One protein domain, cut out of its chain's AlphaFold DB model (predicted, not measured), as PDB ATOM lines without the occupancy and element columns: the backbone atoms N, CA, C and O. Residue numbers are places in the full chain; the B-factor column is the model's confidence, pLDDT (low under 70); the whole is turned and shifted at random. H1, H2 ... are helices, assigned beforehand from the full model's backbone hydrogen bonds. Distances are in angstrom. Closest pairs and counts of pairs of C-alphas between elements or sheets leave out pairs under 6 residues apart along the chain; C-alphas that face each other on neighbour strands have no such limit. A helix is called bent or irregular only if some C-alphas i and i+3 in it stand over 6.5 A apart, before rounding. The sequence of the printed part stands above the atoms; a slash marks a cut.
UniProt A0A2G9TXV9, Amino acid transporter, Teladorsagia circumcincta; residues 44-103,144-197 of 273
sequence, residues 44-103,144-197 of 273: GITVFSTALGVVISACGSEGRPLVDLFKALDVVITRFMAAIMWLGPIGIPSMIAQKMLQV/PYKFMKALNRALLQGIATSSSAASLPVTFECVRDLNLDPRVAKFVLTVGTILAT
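Overview. This is residues 44 to 103 and 144 to 197 of the 273 residues of the protein "Amino acid transporter" of Teladorsagia circumcincta (UniProt A0A2G9TXV9). A long bent helix, H2, runs along one side of a row of three shorter antiparallel helices, H4, H5 and H6; H5, in the middle of the row, crosses arm H2a, and H4 packs on arm H2b. H1 folds back from the start of H2 toward H6, while H3 lies farther off, linked to H4. The printed part has 114 residues with six named helices, H1 to H6, and no named strand: all helix. It is loose, radius of gyration of the C-alphas 16.7 A, and elongated, spanning 56 by 29 by 29 A.

Arrangement. H1, residues 44 to 58, and H2a, residues 64 to 86, form a hairpin and only just touch, with 3 pairs of C-alphas within 8 A, the closest Ile 56 and Val 67 at 7.4 A. By its hydrogen bonds H2 was assigned as one helix, residues 64 to 101, but it is bent: C-alphas 86 and 89 are 6.8 A apart, and H2b is residues 89 to 101. H3, residues 144 to 150, and H4, residues 152 to 161, meet only through their link. H4 touches H2b, closest C-alphas Ile 96 and Ala 160, 5.4 A. H5, residues 164 to 176, is irregular, C-alphas 166 and 169 being 7.2 A apart. H5 forms hairpins with H4, at a shallow tilt of 12 degrees, closest C-alphas Ala 154 and Thr 171, 5.1 A, and with H6, residues 182 to 195, at 20 degrees, closest C-alphas Ser 164 and Thr 193, 6.3 A. H5 touches H2a about perpendicular, 78 degrees, closest C-alphas Met 81 and Pro 169, 6.5 A. H4 and H6 are apart. Every O i to N i+4 pair is within hydrogen-bond range in H1, H3 and H4; H2a has 18 of 19, H2b 7 of 9, H5 7 of 9 and H6 9 of 10.

Along the chain. H1 begins at C-alpha 44, (124.124, 166.872, 208.590), and measures 21.3 A; H2a measures 34.2 A and H2b 19.4 A. H6 measures 19.5 A and ends at C-alpha 195, (116.024, 176.027, 208.989).

Size, cuts and confidence. The C-alphas farthest apart, Ser 61 and Val 103, are 57.9 A apart. Residues 104 to 143 are not printed; C-alphas 103 and 144 are 34.2 A apart across this cut. The links printed whole are tight. Model pLDDT is under 70 at residues 81, 96 and 99 to 103.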
ATOM      1  N   GLY A  44     123.687 168.148 209.148       78.50
ATOM      2  CA  GLY A  44     124.124 166.872 208.590       78.50
ATOM      3  C   GLY A  44     123.643 165.672 209.392       78.50
ATOM      4  O   GLY A  44     123.172 164.693 208.810       78.50
ATOM      5  N   ILE A  45     123.656 165.792 210.719       81.88
ATOM      6  CA  ILE A  45     123.097 164.777 211.615       81.88
ATOM      7  C   ILE A  45     121.597 164.605 211.356       81.88
ATOM      8  O   ILE A  45     121.133 163.482 211.205       81.88
ATOM      9  N   THR A  46     120.845 165.699 211.226       79.94
ATOM     10  CA  THR A  46     119.387 165.654 211.015       79.94
ATOM     11  C   THR A  46     119.017 165.005 209.680       79.94
ATOM     12  O   THR A  46     118.107 164.173 209.629       79.94
ATOM     13  N   VAL A  47     119.733 165.340 208.600       83.19
ATOM     14  CA  VAL A  47     119.526 164.726 207.276       83.19
ATOM     15  C   VAL A  47     119.824 163.230 207.329       83.19
ATOM     16  O   VAL A  47     119.004 162.428 206.879       83.19
ATOM     17  N   PHE A  48     120.951 162.843 207.934       87.12
ATOM     18  CA  PHE A  48     121.311 161.438 208.110       87.12
ATOM     19  C   PHE A  48     120.271 160.679 208.946       87.12
ATOM     20  O   PHE A  48     119.795 159.630 208.522       87.12
ATOM     21  N   SER A  49     119.863 161.221 210.097       86.56
ATOM     22  CA  SER A  49     118.862 160.605 210.975       86.56
ATOM     23  C   SER A  49     117.500 160.461 210.295       86.56
ATOM     24  O   SER A  49     116.830 159.448 210.487       86.56
ATOM     25  N   THR A  50     117.102 161.431 209.467       85.06
ATOM     26  CA  THR A  50     115.851 161.357 208.695       85.06
ATOM     27  C   THR A  50     115.930 160.261 207.634       85.06
ATOM     28  O   THR A  50     115.032 159.424 207.555       85.06
ATOM     29  N   ALA A  51     117.020 160.213 206.863       88.75
ATOM     30  CA  ALA A  51     117.239 159.170 205.863       88.75
ATOM     31  C   ALA A  51     117.281 157.771 206.503       88.75
ATOM     32  O   ALA A  51     116.605 156.856 206.033       88.75
ATOM     33  N   LEU A  52     117.997 157.623 207.621       90.00
ATOM     34  CA  LEU A  52     118.051 156.385 208.397       90.00
ATOM     35  C   LEU A  52     116.657 155.966 208.883       90.00
ATOM     36  O   LEU A  52     116.288 154.802 208.751       90.00
ATOM     37  N   GLY A  53     115.863 156.907 209.401       88.44
ATOM     38  CA  GLY A  53     114.490 156.645 209.832       88.44
ATOM     39  C   GLY A  53     113.593 156.139 208.698       88.44
ATOM     40  O   GLY A  53     112.834 155.190 208.897       88.44
ATOM     41  N   VAL A  54     113.719 156.716 207.497       90.00
ATOM     42  CA  VAL A  54     112.988 156.265 206.299       90.00
ATOM     43  C   VAL A  54     113.411 154.850 205.894       90.00
ATOM     44  O   VAL A  54     112.548 154.010 205.649       90.00
ATOM     45  N   VAL A  55     114.716 154.557 205.883       92.75
ATOM     46  CA  VAL A  55     115.236 153.220 205.544       92.75
ATOM     47  C   VAL A  55     114.756 152.172 206.549       92.75
ATOM     48  O   VAL A  55     114.218 151.145 206.145       92.75
ATOM     49  N   ILE A  56     114.854 152.447 207.854       91.19
ATOM     50  CA  ILE A  56     114.362 151.539 208.903       91.19
ATOM     51  C   ILE A  56     112.854 151.294 208.749       91.19
ATOM     52  O   ILE A  56     112.396 150.163 208.911       91.19
ATOM     53  N   SER A  57     112.083 152.332 208.407       87.31
ATOM     54  CA  SER A  57     110.647 152.196 208.144       87.31
ATOM     55  C   SER A  57     110.354 151.331 206.915       87.31
ATOM     56  O   SER A  57     109.347 150.624 206.908       87.31
ATOM     57  N   ALA A  58     111.205 151.375 205.886       90.19
ATOM     58  CA  ALA A  58     111.065 150.556 204.684       90.19
ATOM     59  C   ALA A  58     111.421 149.077 204.931       90.19
ATOM     60  O   ALA A  58     110.829 148.200 204.307       90.19
ATOM     61  N   CYS A  59     112.317 148.783 205.879       89.19
ATOM     62  CA  CYS A  59     112.696 147.418 206.273       89.19
ATOM     63  C   CYS A  59     111.599 146.646 207.041       89.19
ATOM     64  O   CYS A  59     111.785 145.477 207.379       89.19
ATOM     65  N   GLY A  60     110.459 147.272 207.354       89.38
ATOM     66  CA  GLY A  60     109.309 146.600 207.960       89.38
ATOM     67  C   GLY A  60     109.634 145.910 209.291       89.38
ATOM     68  O   GLY A  60     110.069 146.547 210.252       89.38
ATOM     69  N   SER A  61     109.392 144.597 209.372       87.81
ATOM     70  CA  SER A  61     109.596 143.809 210.596       87.81
ATOM     71  C   SER A  61     111.060 143.687 211.014       87.81
ATOM     72  O   SER A  61     111.332 143.628 212.212       87.81
ATOM     73  N   GLU A  62     111.998 143.689 210.063       89.38
ATOM     74  CA  GLU A  62     113.433 143.561 210.354       89.38
ATOM     75  C   GLU A  62     114.003 144.825 211.010       89.38
ATOM     76  O   GLU A  62     114.898 144.748 211.848       89.38
ATOM     77  N   GLY A  63     113.432 145.994 210.704       88.69
ATOM     78  CA  GLY A  63     113.821 147.271 211.309       88.69
ATOM     79  C   GLY A  63     113.282 147.487 212.728       88.69
ATOM     80  O   GLY A  63     113.725 148.398 213.431       88.69
ATOM     81  N   ARG A  64     112.332 146.662 213.184       90.00
ATOM     82  CA  ARG A  64     111.604 146.866 214.448       90.00
ATOM     83  C   ARG A  64     112.501 146.937 215.698       90.00
ATOM     84  O   ARG A  64     112.264 147.838 216.503       90.00
ATOM     85  N   PRO A  65     113.553 146.107 215.855       93.25
ATOM     86  CA  PRO A  65     114.469 146.215 216.995       93.25
ATOM     87  C   PRO A  65     115.165 147.580 217.082       93.25
ATOM     88  O   PRO A  65     115.304 148.132 218.172       93.25
ATOM     89  N   LEU A  66     115.553 148.163 215.940       91.50
ATOM     90  CA  LEU A  66     116.173 149.492 215.897       91.50
ATOM     91  C   LEU A  66     115.172 150.589 216.260       91.50
ATOM     92  O   LEU A  66     115.502 151.499 217.018       91.50
ATOM     93  N   VAL A  67     113.936 150.495 215.762       90.12
ATOM     94  CA  VAL A  67     112.870 151.441 216.124       90.12
ATOM     95  C   VAL A  67     112.623 151.430 217.632       90.12
ATOM     96  O   VAL A  67     112.500 152.491 218.244       90.12
ATOM     97  N   ASP A  68     112.546 150.247 218.236       91.56
ATOM     98  CA  ASP A  68     112.253 150.120 219.662       91.56
ATOM     99  C   ASP A  68     113.438 150.569 220.533       91.56
ATOM    100  O   ASP A  68     113.220 151.227 221.553       91.56
ATOM    101  N   LEU A  69     114.682 150.357 220.078       93.88
ATOM    102  CA  LEU A  69     115.871 150.963 220.683       93.88
ATOM    103  C   LEU A  69     115.788 152.497 220.678       93.88
ATOM    104  O   LEU A  69     115.947 153.124 221.727       93.88
ATOM    105  N   PHE A  70     115.508 153.116 219.526       90.25
ATOM    106  CA  PHE A  70     115.423 154.577 219.431       90.25
ATOM    107  C   PHE A  70     114.269 155.153 220.256       90.25
ATOM    108  O   PHE A  70     114.435 156.204 220.871       90.25
ATOM    109  N   LYS A  71     113.128 154.459 220.349       85.75
ATOM    110  CA  LYS A  71     112.034 154.853 221.256       85.75
ATOM    111  C   LYS A  71     112.444 154.773 222.724       85.75
ATOM    112  O   LYS A  71     112.103 155.664 223.496       85.75
ATOM    113  N   ALA A  72     113.152 153.716 223.123       90.06
ATOM    114  CA  ALA A  72     113.628 153.584 224.495       90.06
ATOM    115  C   ALA A  72     114.616 154.708 224.840       90.06
ATOM    116  O   ALA A  72     114.460 155.368 225.868       90.06
ATOM    117  N   LEU A  73     115.569 154.988 223.943       88.25
ATOM    118  CA  LEU A  73     116.499 156.111 224.075       88.25
ATOM    119  C   LEU A  73     115.764 157.451 224.173       88.25
ATOM    120  O   LEU A  73     116.084 158.255 225.042       88.25
ATOM    121  N   ASP A  74     114.748 157.672 223.343       79.25
ATOM    122  CA  ASP A  74     113.934 158.886 223.362       79.25
ATOM    123  C   ASP A  74     113.238 159.110 224.718       79.25
ATOM    124  O   ASP A  74     113.266 160.216 225.264       79.25
ATOM    125  N   VAL A  75     112.669 158.053 225.310       81.81
ATOM    126  CA  VAL A  75     112.066 158.116 226.653       81.81
ATOM    127  C   VAL A  75     113.116 158.455 227.712       81.81
ATOM    128  O   VAL A  75     112.858 159.293 228.581       81.81
ATOM    129  N   VAL A  76     114.298 157.837 227.641       87.25
ATOM    130  CA  VAL A  76     115.403 158.089 228.581       87.25
ATOM    131  C   VAL A  76     115.896 159.531 228.468       87.25
ATOM    132  O   VAL A  76     115.968 160.223 229.483       87.25
ATOM    133  N   ILE A  77     116.161 160.014 227.252       80.19
ATOM    134  CA  ILE A  77     116.610 161.391 226.996       80.19
ATOM    135  C   ILE A  77     115.559 162.382 227.485       80.19
ATOM    136  O   ILE A  77     115.895 163.338 228.179       80.19
ATOM    137  N   THR A  78     114.278 162.131 227.208       70.06
ATOM    138  CA  THR A  78     113.198 163.009 227.667       70.06
ATOM    139  C   THR A  78     113.144 163.081 229.200       70.06
ATOM    140  O   THR A  78     112.970 164.158 229.757       70.06
ATOM    141  N   ARG A  79     113.330 161.965 229.919       78.19
ATOM    142  CA  ARG A  79     113.392 161.986 231.396       78.19
ATOM    143  C   ARG A  79     114.640 162.689 231.923       78.19
ATOM    144  O   ARG A  79     114.573 163.361 232.949       78.19
ATOM    145  N   PHE A  80     115.764 162.536 231.234       77.69
ATOM    146  CA  PHE A  80     117.003 163.224 231.577       77.69
ATOM    147  C   PHE A  80     116.866 164.746 231.413       77.69
ATOM    148  O   PHE A  80     117.289 165.496 232.291       77.69
ATOM    149  N   MET A  81     116.186 165.212 230.361       68.56
ATOM    150  CA  MET A  81     115.861 166.634 230.181       68.56
ATOM    151  C   MET A  81     114.985 167.172 231.317       68.56
ATOM    152  O   MET A  81     115.278 168.246 231.851       68.56
ATOM    153  N   ALA A  82     114.002 166.389 231.770       70.75
ATOM    154  CA  ALA A  82     113.142 166.775 232.883       70.75
ATOM    155  C   ALA A  82     113.942 167.010 234.167       70.75
ATOM    156  O   ALA A  82     113.650 167.944 234.912       70.75
ATOM    157  N   ALA A  83     114.982 166.205 234.399       78.25
ATOM    158  CA  ALA A  83     115.896 166.385 235.521       78.25
ATOM    159  C   ALA A  83     116.740 167.663 235.382       78.25
ATOM    160  O   ALA A  83     116.871 168.409 236.348       78.25
ATOM    161  N   ILE A  84     117.261 167.973 234.190       72.31
ATOM    162  CA  ILE A  84     118.042 169.204 233.966       72.31
ATOM    163  C   ILE A  84     117.182 170.457 234.164       72.31
ATOM    164  O   ILE A  84     117.678 171.460 234.675       72.31
ATOM    165  N   MET A  85     115.887 170.418 233.840       70.12
ATOM    166  CA  MET A  85     114.997 171.562 234.077       70.12
ATOM    167  C   MET A  85     114.891 171.965 235.555       70.12
ATOM    168  O   MET A  85     114.598 173.127 235.835       70.12
ATOM    169  N   TRP A  86     115.205 171.071 236.503       76.25
ATOM    170  CA  TRP A  86     115.318 171.435 237.921       76.25
ATOM    171  C   TRP A  86     116.481 172.389 238.216       76.25
ATOM    172  O   TRP A  86     116.430 173.108 239.211       76.25
ATOM    173  N   LEU A  87     117.500 172.446 237.353       73.06
ATOM    174  CA  LEU A  87     118.593 173.422 237.430       73.06
ATOM    175  C   LEU A  87     118.216 174.770 236.797       73.06
ATOM    176  O   LEU A  87     118.883 175.774 237.051       73.06
ATOM    177  N   GLY A  88     117.138 174.819 236.006       70.12
ATOM    178  CA  GLY A  88     116.646 176.024 235.331       70.12
ATOM    179  C   GLY A  88     116.486 177.248 236.246       70.12
ATOM    180  O   GLY A  88     116.977 178.316 235.879       70.12
ATOM    181  N   PRO A  89     115.897 177.129 237.454       73.31
ATOM    182  CA  PRO A  89     115.762 178.243 238.397       73.31
ATOM    183  C   PRO A  89     117.085 178.899 238.818       73.31
ATOM    184  O   PRO A  89     117.078 180.061 239.205       73.31
ATOM    185  N   ILE A  90     118.208 178.179 238.738       79.31
ATOM    186  CA  ILE A  90     119.547 178.692 239.071       79.31
ATOM    187  C   ILE A  90     120.280 179.139 237.797       79.31
ATOM    188  O   ILE A  90     120.918 180.192 237.776       79.31
ATOM    189  N   GLY A  91     120.167 178.363 236.714       71.00
ATOM    190  CA  GLY A  91     120.840 178.645 235.446       71.00
ATOM    191  C   GLY A  91     120.310 179.892 234.738       71.00
ATOM    192  O   GLY A  91     121.103 180.709 234.274       71.00
ATOM    193  N   ILE A  92     118.984 180.075 234.693       70.50
ATOM    194  CA  ILE A  92     118.343 181.185 233.970       70.50
ATOM    195  C   ILE A  92     118.767 182.553 234.539       70.50
ATOM    196  O   ILE A  92     119.256 183.372 233.759       70.50
ATOM    197  N   PRO A  93     118.669 182.831 235.859       75.56
ATOM    198  CA  PRO A  93     119.087 184.128 236.396       75.56
ATOM    199  C   PRO A  93     120.584 184.405 236.216       75.56
ATOM    200  O   PRO A  93     120.963 185.540 235.940       75.56
ATOM    201  N   SER A  94     121.430 183.374 236.327       78.19
ATOM    202  CA  SER A  94     122.883 183.496 236.142       78.19
ATOM    203  C   SER A  94     123.251 183.880 234.702       78.19
ATOM    204  O   SER A  94     124.050 184.791 234.486       78.19
ATOM    205  N   MET A  95     122.604 183.259 233.711       71.12
ATOM    206  CA  MET A  95     122.796 183.593 232.294       71.12
ATOM    207  C   MET A  95     122.320 185.016 231.971       71.12
ATOM    208  O   MET A  95     123.017 185.759 231.279       71.12
ATOM    209  N   ILE A  96     121.177 185.438 232.529       68.94
ATOM    210  CA  ILE A  96     120.686 186.820 232.386       68.94
ATOM    211  C   ILE A  96     121.699 187.809 232.983       68.94
ATOM    212  O   ILE A  96     122.042 188.800 232.340       68.94
ATOM    213  N   ALA A  97     122.225 187.527 234.179       74.25
ATOM    214  CA  ALA A  97     123.237 188.364 234.817       74.25
ATOM    215  C   ALA A  97     124.529 188.453 233.984       74.25
ATOM    216  O   ALA A  97     125.056 189.548 233.794       74.25
ATOM    217  N   GLN A  98     125.003 187.332 233.425       72.38
ATOM    218  CA  GLN A  98     126.165 187.310 232.532       72.38
ATOM    219  C   GLN A  98     125.966 188.223 231.315       72.38
ATOM    220  O   GLN A  98     126.881 188.960 230.950       72.38
ATOM    221  N   LYS A  99     124.781 188.195 230.700       62.28
ATOM    222  CA  LYS A  99     124.463 189.051 229.550       62.28
ATOM    223  C   LYS A  99     124.444 190.529 229.928       62.28
ATOM    224  O   LYS A  99     125.032 191.336 229.221       62.28
ATOM    225  N   MET A 100     123.876 190.881 231.080       63.88
ATOM    226  CA  MET A 100     123.879 192.267 231.574       63.88
ATOM    227  C   MET A 100     125.293 192.812 231.851       63.88
ATOM    228  O   MET A 100     125.522 194.007 231.705       63.88
ATOM    229  N   LEU A 101     126.260 191.960 232.208       67.62
ATOM    230  CA  LEU A 101     127.654 192.371 232.444       67.62
ATOM    231  C   LEU A 101     128.437 192.687 231.158       67.62
ATOM    232  O   LEU A 101     129.492 193.318 231.229       67.62
ATOM    233  N   GLN A 102     127.956 192.251 229.991       63.06
ATOM    234  CA  GLN A 102     128.595 192.536 228.699       63.06
ATOM    235  C   GLN A 102     128.256 193.936 228.163       63.06
ATOM    236  O   GLN A 102     128.851 194.380 227.181       63.06
ATOM    237  N   VAL A 103     127.362 194.661 228.839       60.00
ATOM    238  CA  VAL A 103     127.027 196.055 228.546       60.00
ATOM    239  C   VAL A 103     128.224 196.952 228.896       60.00
ATOM    240  O   VAL A 103     128.511 197.174 230.071       60.00
ATOM    241  N   PRO A 144      95.848 181.837 219.761       89.06
ATOM    242  CA  PRO A 144      97.305 181.691 219.764       89.06
ATOM    243  C   PRO A 144      97.939 182.057 221.110       89.06
ATOM    244  O   PRO A 144      98.896 181.418 221.537       89.06
ATOM    245  N   TYR A 145      97.392 183.032 221.838       88.00
ATOM    246  CA  TYR A 145      97.993 183.500 223.091       88.00
ATOM    247  C   TYR A 145      97.899 182.458 224.210       88.00
ATOM    248  O   TYR A 145      98.783 182.375 225.063       88.00
ATOM    249  N   LYS A 146      96.870 181.597 224.186       86.88
ATOM    250  CA  LYS A 146      96.788 180.444 225.101       86.88
ATOM    251  C   LYS A 146      97.904 179.432 224.821       86.88
ATOM    252  O   LYS A 146      98.463 178.876 225.761       86.88
ATOM    253  N   PHE A 147      98.230 179.228 223.545       87.00
ATOM    254  CA  PHE A 147      99.326 178.364 223.115       87.00
ATOM    255  C   PHE A 147     100.689 178.954 223.509       87.00
ATOM    256  O   PHE A 147     101.497 178.268 224.126       87.00
ATOM    257  N   MET A 148     100.904 180.252 223.273       86.25
ATOM    258  CA  MET A 148     102.131 180.944 223.690       86.25
ATOM    259  C   MET A 148     102.345 180.895 225.206       86.25
ATOM    260  O   MET A 148     103.452 180.612 225.652       86.25
ATOM    261  N   LYS A 149     101.284 181.081 226.007       86.94
ATOM    262  CA  LYS A 149     101.375 181.021 227.474       86.94
ATOM    263  C   LYS A 149     101.870 179.662 227.981       86.94
ATOM    264  O   LYS A 149     102.600 179.609 228.969       86.94
ATOM    265  N   ALA A 150     101.498 178.574 227.309       86.06
ATOM    266  CA  ALA A 150     101.992 177.239 227.639       86.06
ATOM    267  C   ALA A 150     103.483 177.055 227.296       86.06
ATOM    268  O   ALA A 150     104.170 176.272 227.943       86.06
ATOM    269  N   LEU A 151     104.002 177.824 226.335       87.62
ATOM    270  CA  LEU A 151     105.407 177.816 225.920       87.62
ATOM    271  C   LEU A 151     106.284 178.829 226.679       87.62
ATOM    272  O   LEU A 151     107.477 178.922 226.400       87.62
ATOM    273  N   ASN A 152     105.746 179.565 227.659       85.38
ATOM    274  CA  ASN A 152     106.479 180.623 228.371       85.38
ATOM    275  C   ASN A 152     107.824 180.159 228.953       85.38
ATOM    276  O   ASN A 152     108.787 180.920 228.942       85.38
ATOM    277  N   ARG A 153     107.913 178.914 229.437       83.75
ATOM    278  CA  ARG A 153     109.170 178.357 229.970       83.75
ATOM    279  C   ARG A 153     110.244 178.240 228.888       83.75
ATOM    280  O   ARG A 153     111.378 178.644 229.113       83.75
ATOM    281  N   ALA A 154     109.872 177.737 227.711       86.00
ATOM    282  CA  ALA A 154     110.771 177.632 226.568       86.00
ATOM    283  C   ALA A 154     111.195 179.014 226.042       86.00
ATOM    284  O   ALA A 154     112.365 179.210 225.723       86.00
ATOM    285  N   LEU A 155     110.273 179.985 226.019       86.38
ATOM    286  CA  LEU A 155     110.568 181.368 225.623       86.38
ATOM    287  C   LEU A 155     111.571 182.035 226.574       86.38
ATOM    288  O   LEU A 155     112.564 182.597 226.119       86.38
ATOM    289  N   LEU A 156     111.354 181.922 227.887       84.75
ATOM    290  CA  LEU A 156     112.270 182.458 228.898       84.75
ATOM    291  C   LEU A 156     113.653 181.808 228.813       84.75
ATOM    292  O   LEU A 156     114.659 182.510 228.881       84.75
ATOM    293  N   GLN A 157     113.707 180.487 228.614       82.38
ATOM    294  CA  GLN A 157     114.972 179.784 228.415       82.38
ATOM    295  C   GLN A 157     115.693 180.289 227.161       82.38
ATOM    296  O   GLN A 157     116.887 180.548 227.229       82.38
ATOM    297  N   GLY A 158     114.981 180.450 226.041       82.19
ATOM    298  CA  GLY A 158     115.562 180.938 224.790       82.19
ATOM    299  C   GLY A 158     116.153 182.344 224.910       82.19
ATOM    300  O   GLY A 158     117.250 182.580 224.411       82.19
ATOM    301  N   ILE A 159     115.471 183.246 225.624       82.38
ATOM    302  CA  ILE A 159     115.988 184.591 225.928       82.38
ATOM    303  C   ILE A 159     117.235 184.493 226.813       82.38
ATOM    304  O   ILE A 159     118.231 185.160 226.552       82.38
ATOM    305  N   ALA A 160     117.202 183.641 227.839       79.75
ATOM    306  CA  ALA A 160     118.304 183.508 228.784       79.75
ATOM    307  C   ALA A 160     119.563 182.898 228.154       79.75
ATOM    308  O   ALA A 160     120.666 183.348 228.443       79.75
ATOM    309  N   THR A 161     119.422 181.882 227.299       77.50
ATOM    310  CA  THR A 161     120.569 181.205 226.674       77.50
ATOM    311  C   THR A 161     121.043 181.865 225.387       77.50
ATOM    312  O   THR A 161     122.121 181.516 224.906       77.50
ATOM    313  N   SER A 162     120.241 182.758 224.793       76.81
ATOM    314  CA  SER A 162     120.479 183.340 223.462       76.81
ATOM    315  C   SER A 162     120.787 182.280 222.387       76.81
ATOM    316  O   SER A 162     121.551 182.521 221.456       76.81
ATOM    317  N   SER A 163     120.242 181.066 222.534       77.06
ATOM    318  CA  SER A 163     120.486 179.945 221.619       77.06
ATOM    319  C   SER A 163     119.251 179.061 221.494       77.06
ATOM    320  O   SER A 163     118.776 178.489 222.481       77.06
ATOM    321  N   SER A 164     118.769 178.903 220.259       78.94
ATOM    322  CA  SER A 164     117.621 178.049 219.932       78.94
ATOM    323  C   SER A 164     117.937 176.560 220.099       78.94
ATOM    324  O   SER A 164     117.077 175.792 220.522       78.94
ATOM    325  N   ALA A 165     119.180 176.139 219.838       76.31
ATOM    326  CA  ALA A 165     119.601 174.755 220.065       76.31
ATOM    327  C   ALA A 165     119.608 174.401 221.563       76.31
ATOM    328  O   ALA A 165     119.201 173.303 221.940       76.31
ATOM    329  N   ALA A 166     120.003 175.345 222.424       76.06
ATOM    330  CA  ALA A 166     120.019 175.148 223.873       76.06
ATOM    331  C   ALA A 166     118.610 175.118 224.502       76.06
ATOM    332  O   ALA A 166     118.417 174.486 225.540       76.06
ATOM    333  N   SER A 167     117.619 175.780 223.893       81.94
ATOM    334  CA  SER A 167     116.232 175.806 224.386       81.94
ATOM    335  C   SER A 167     115.339 174.707 223.792       81.94
ATOM    336  O   SER A 167     114.233 174.466 224.294       81.94
ATOM    337  N   LEU A 168     115.810 173.998 222.760       83.06
ATOM    338  CA  LEU A 168     115.074 172.922 222.094       83.06
ATOM    339  C   LEU A 168     114.569 171.830 223.062       83.06
ATOM    340  O   LEU A 168     113.395 171.459 222.958       83.06
ATOM    341  N   PRO A 169     115.350 171.354 224.053       81.38
ATOM    342  CA  PRO A 169     114.863 170.312 224.950       81.38
ATOM    343  C   PRO A 169     113.710 170.766 225.852       81.38
ATOM    344  O   PRO A 169     112.729 170.042 226.017       81.38
ATOM    345  N   VAL A 170     113.775 171.999 226.368       83.81
ATOM    346  CA  VAL A 170     112.685 172.607 227.157       83.81
ATOM    347  C   VAL A 170     111.432 172.778 226.295       83.81
ATOM    348  O   VAL A 170     110.307 172.597 226.766       83.81
ATOM    349  N   THR A 171     111.618 173.072 225.008       87.81
ATOM    350  CA  THR A 171     110.522 173.190 224.040       87.81
ATOM    351  C   THR A 171     109.813 171.851 223.820       87.81
ATOM    352  O   THR A 171     108.581 171.825 223.789       87.81
ATOM    353  N   PHE A 172     110.544 170.730 223.740       86.50
ATOM    354  CA  PHE A 172     109.925 169.402 223.629       86.50
ATOM    355  C   PHE A 172     109.024 169.068 224.816       86.50
ATOM    356  O   PHE A 172     107.944 168.507 224.621       86.50
ATOM    357  N   GLU A 173     109.431 169.434 226.029       83.06
ATOM    358  CA  GLU A 173     108.614 169.195 227.218       83.06
ATOM    359  C   GLU A 173     107.355 170.057 227.236       83.06
ATOM    360  O   GLU A 173     106.262 169.528 227.430       83.06
ATOM    361  N   CYS A 174     107.476 171.352 226.924       85.12
ATOM    362  CA  CYS A 174     106.313 172.242 226.869       85.12
ATOM    363  C   CYS A 174     105.301 171.798 225.796       85.12
ATOM    364  O   CYS A 174     104.092 171.924 225.983       85.12
ATOM    365  N   VAL A 175     105.777 171.261 224.668       87.00
ATOM    366  CA  VAL A 175     104.914 170.756 223.589       87.00
ATOM    367  C   VAL A 175     104.275 169.408 223.931       87.00
ATOM    368  O   VAL A 175     103.137 169.156 223.527       87.00
ATOM    369  N   ARG A 176     104.945 168.566 224.724       81.38
ATOM    370  CA  ARG A 176     104.347 167.337 225.262       81.38
ATOM    371  C   ARG A 176     103.156 167.653 226.172       81.38
ATOM    372  O   ARG A 176     102.122 167.000 226.054       81.38
ATOM    373  N   ASP A 177     103.267 168.686 227.004       82.50
ATOM    374  CA  ASP A 177     102.193 169.119 227.913       82.50
ATOM    375  C   ASP A 177     100.969 169.694 227.167       82.50
ATOM    376  O   ASP A 177      99.876 169.807 227.723       82.50
ATOM    377  N   LEU A 178     101.127 170.024 225.881       84.12
ATOM    378  CA  LEU A 178     100.077 170.540 225.001       84.12
ATOM    379  C   LEU A 178      99.267 169.447 224.276       84.12
ATOM    380  O   LEU A 178      98.429 169.782 223.436       84.12
ATOM    381  N   ASN A 179      99.478 168.162 224.599       79.56
ATOM    382  CA  ASN A 179      98.809 167.008 223.973       79.56
ATOM    383  C   ASN A 179      98.920 166.984 222.434       79.56
ATOM    384  O   ASN A 179      98.010 166.531 221.736       79.56
ATOM    385  N   LEU A 180     100.028 167.491 221.890       86.06
ATOM    386  CA  LEU A 180     100.343 167.380 220.466       86.06
ATOM    387  C   LEU A 180     100.965 166.014 220.160       86.06
ATOM    388  O   LEU A 180     101.595 165.410 221.027       86.06
ATOM    389  N   ASP A 181     100.811 165.533 218.920       87.25
ATOM    390  CA  ASP A 181     101.454 164.285 218.501       87.25
ATOM    391  C   ASP A 181     102.985 164.449 218.588       87.25
ATOM    392  O   ASP A 181     103.561 165.264 217.851       87.25
ATOM    393  N   PRO A 182     103.670 163.688 219.465       81.19
ATOM    394  CA  PRO A 182     105.105 163.825 219.667       81.19
ATOM    395  C   PRO A 182     105.908 163.493 218.405       81.19
ATOM    396  O   PRO A 182     107.017 164.000 218.254       81.19
ATOM    397  N   ARG A 183     105.372 162.685 217.482       82.31
ATOM    398  CA  ARG A 183     106.047 162.326 216.224       82.31
ATOM    399  C   ARG A 183     106.174 163.542 215.313       82.31
ATOM    400  O   ARG A 183     107.256 163.820 214.803       82.31
ATOM    401  N   VAL A 184     105.082 164.292 215.155       87.38
ATOM    402  CA  VAL A 184     105.050 165.503 214.322       87.38
ATOM    403  C   VAL A 184     105.815 166.630 215.007       87.38
ATOM    404  O   VAL A 184     106.660 167.269 214.381       87.38
ATOM    405  N   ALA A 185     105.574 166.836 216.305       87.12
ATOM    406  CA  ALA A 185     106.233 167.884 217.075       87.12
ATOM    407  C   ALA A 185     107.758 167.754 217.040       87.12
ATOM    408  O   ALA A 185     108.445 168.739 216.780       87.12
ATOM    409  N   LYS A 186     108.298 166.545 217.252       82.88
ATOM    410  CA  LYS A 186     109.749 166.336 217.284       82.88
ATOM    411  C   LYS A 186     110.410 166.661 215.956       82.88
ATOM    412  O   LYS A 186     111.398 167.394 215.931       82.88
ATOM    413  N   PHE A 187     109.832 166.172 214.865       84.56
ATOM    414  CA  PHE A 187     110.352 166.427 213.530       84.56
ATOM    415  C   PHE A 187     110.308 167.921 213.184       84.56
ATOM    416  O   PHE A 187     111.338 168.508 212.855       84.56
ATOM    417  N   VAL A 188     109.142 168.557 213.336       87.94
ATOM    418  CA  VAL A 188     108.948 169.968 212.972       87.94
ATOM    419  C   VAL A 188     109.804 170.899 213.828       87.94
ATOM    420  O   VAL A 188     110.401 171.823 213.287       87.94
ATOM    421  N   LEU A 189     109.921 170.660 215.137       86.44
ATOM    422  CA  LEU A 189     110.754 171.490 216.014       86.44
ATOM    423  C   LEU A 189     112.247 171.322 215.723       86.44
ATOM    424  O   LEU A 189     112.972 172.312 215.723       86.44
ATOM    425  N   THR A 190     112.709 170.099 215.447       82.06
ATOM    426  CA  THR A 190     114.128 169.843 215.145       82.06
ATOM    427  C   THR A 190     114.522 170.505 213.832       82.06
ATOM    428  O   THR A 190     115.487 171.262 213.779       82.06
ATOM    429  N   VAL A 191     113.731 170.285 212.780       82.25
ATOM    430  CA  VAL A 191     113.971 170.883 211.462       82.25
ATOM    431  C   VAL A 191     113.779 172.401 211.513       82.25
ATOM    432  O   VAL A 191     114.599 173.145 210.980       82.25
ATOM    433  N   GLY A 192     112.737 172.874 212.200       81.75
ATOM    434  CA  GLY A 192     112.422 174.294 212.335       81.75
ATOM    435  C   GLY A 192     113.489 175.079 213.096       81.75
ATOM    436  O   GLY A 192     113.833 176.180 212.685       81.75
ATOM    437  N   THR A 193     114.083 174.500 214.142       79.25
ATOM    438  CA  THR A 193     115.177 175.141 214.900       79.25
ATOM    439  C   THR A 193     116.417 175.385 214.039       79.25
ATOM    440  O   THR A 193     117.182 176.308 214.303       79.25
ATOM    441  N   ILE A 194     116.612 174.569 213.004       73.31
ATOM    442  CA  ILE A 194     117.771 174.637 212.117       73.31
ATOM    443  C   ILE A 194     117.494 175.534 210.906       73.31
ATOM    444  O   ILE A 194     118.348 176.327 210.534       73.31
ATOM    445  N   LEU A 195     116.321 175.395 210.280       73.62
ATOM    446  CA  LEU A 195     116.024 176.027 208.989       73.62
ATOM    447  C   LEU A 195     115.182 177.305 209.092       73.62
ATOM    448  O   LEU A 195     115.213 178.120 208.174       73.62
ATOM    449  N   ALA A 196     114.399 177.482 210.159       72.88
ATOM    450  CA  ALA A 196     113.384 178.535 210.258       72.88
ATOM    451  C   ALA A 196     113.775 179.656 211.244       72.88
ATOM    452  O   ALA A 196     113.023 180.014 212.152       72.88
ATOM    453  N   THR A 197     114.950 180.249 211.046       81.19
ATOM    454  CA  THR A 197     115.507 181.366 211.835       81.19
ATOM    455  C   THR A 197     114.940 182.730 211.404       81.19
ATOM    456  O   THR A 197     115.642 183.607 210.903       81.19
TER     457      THR A 197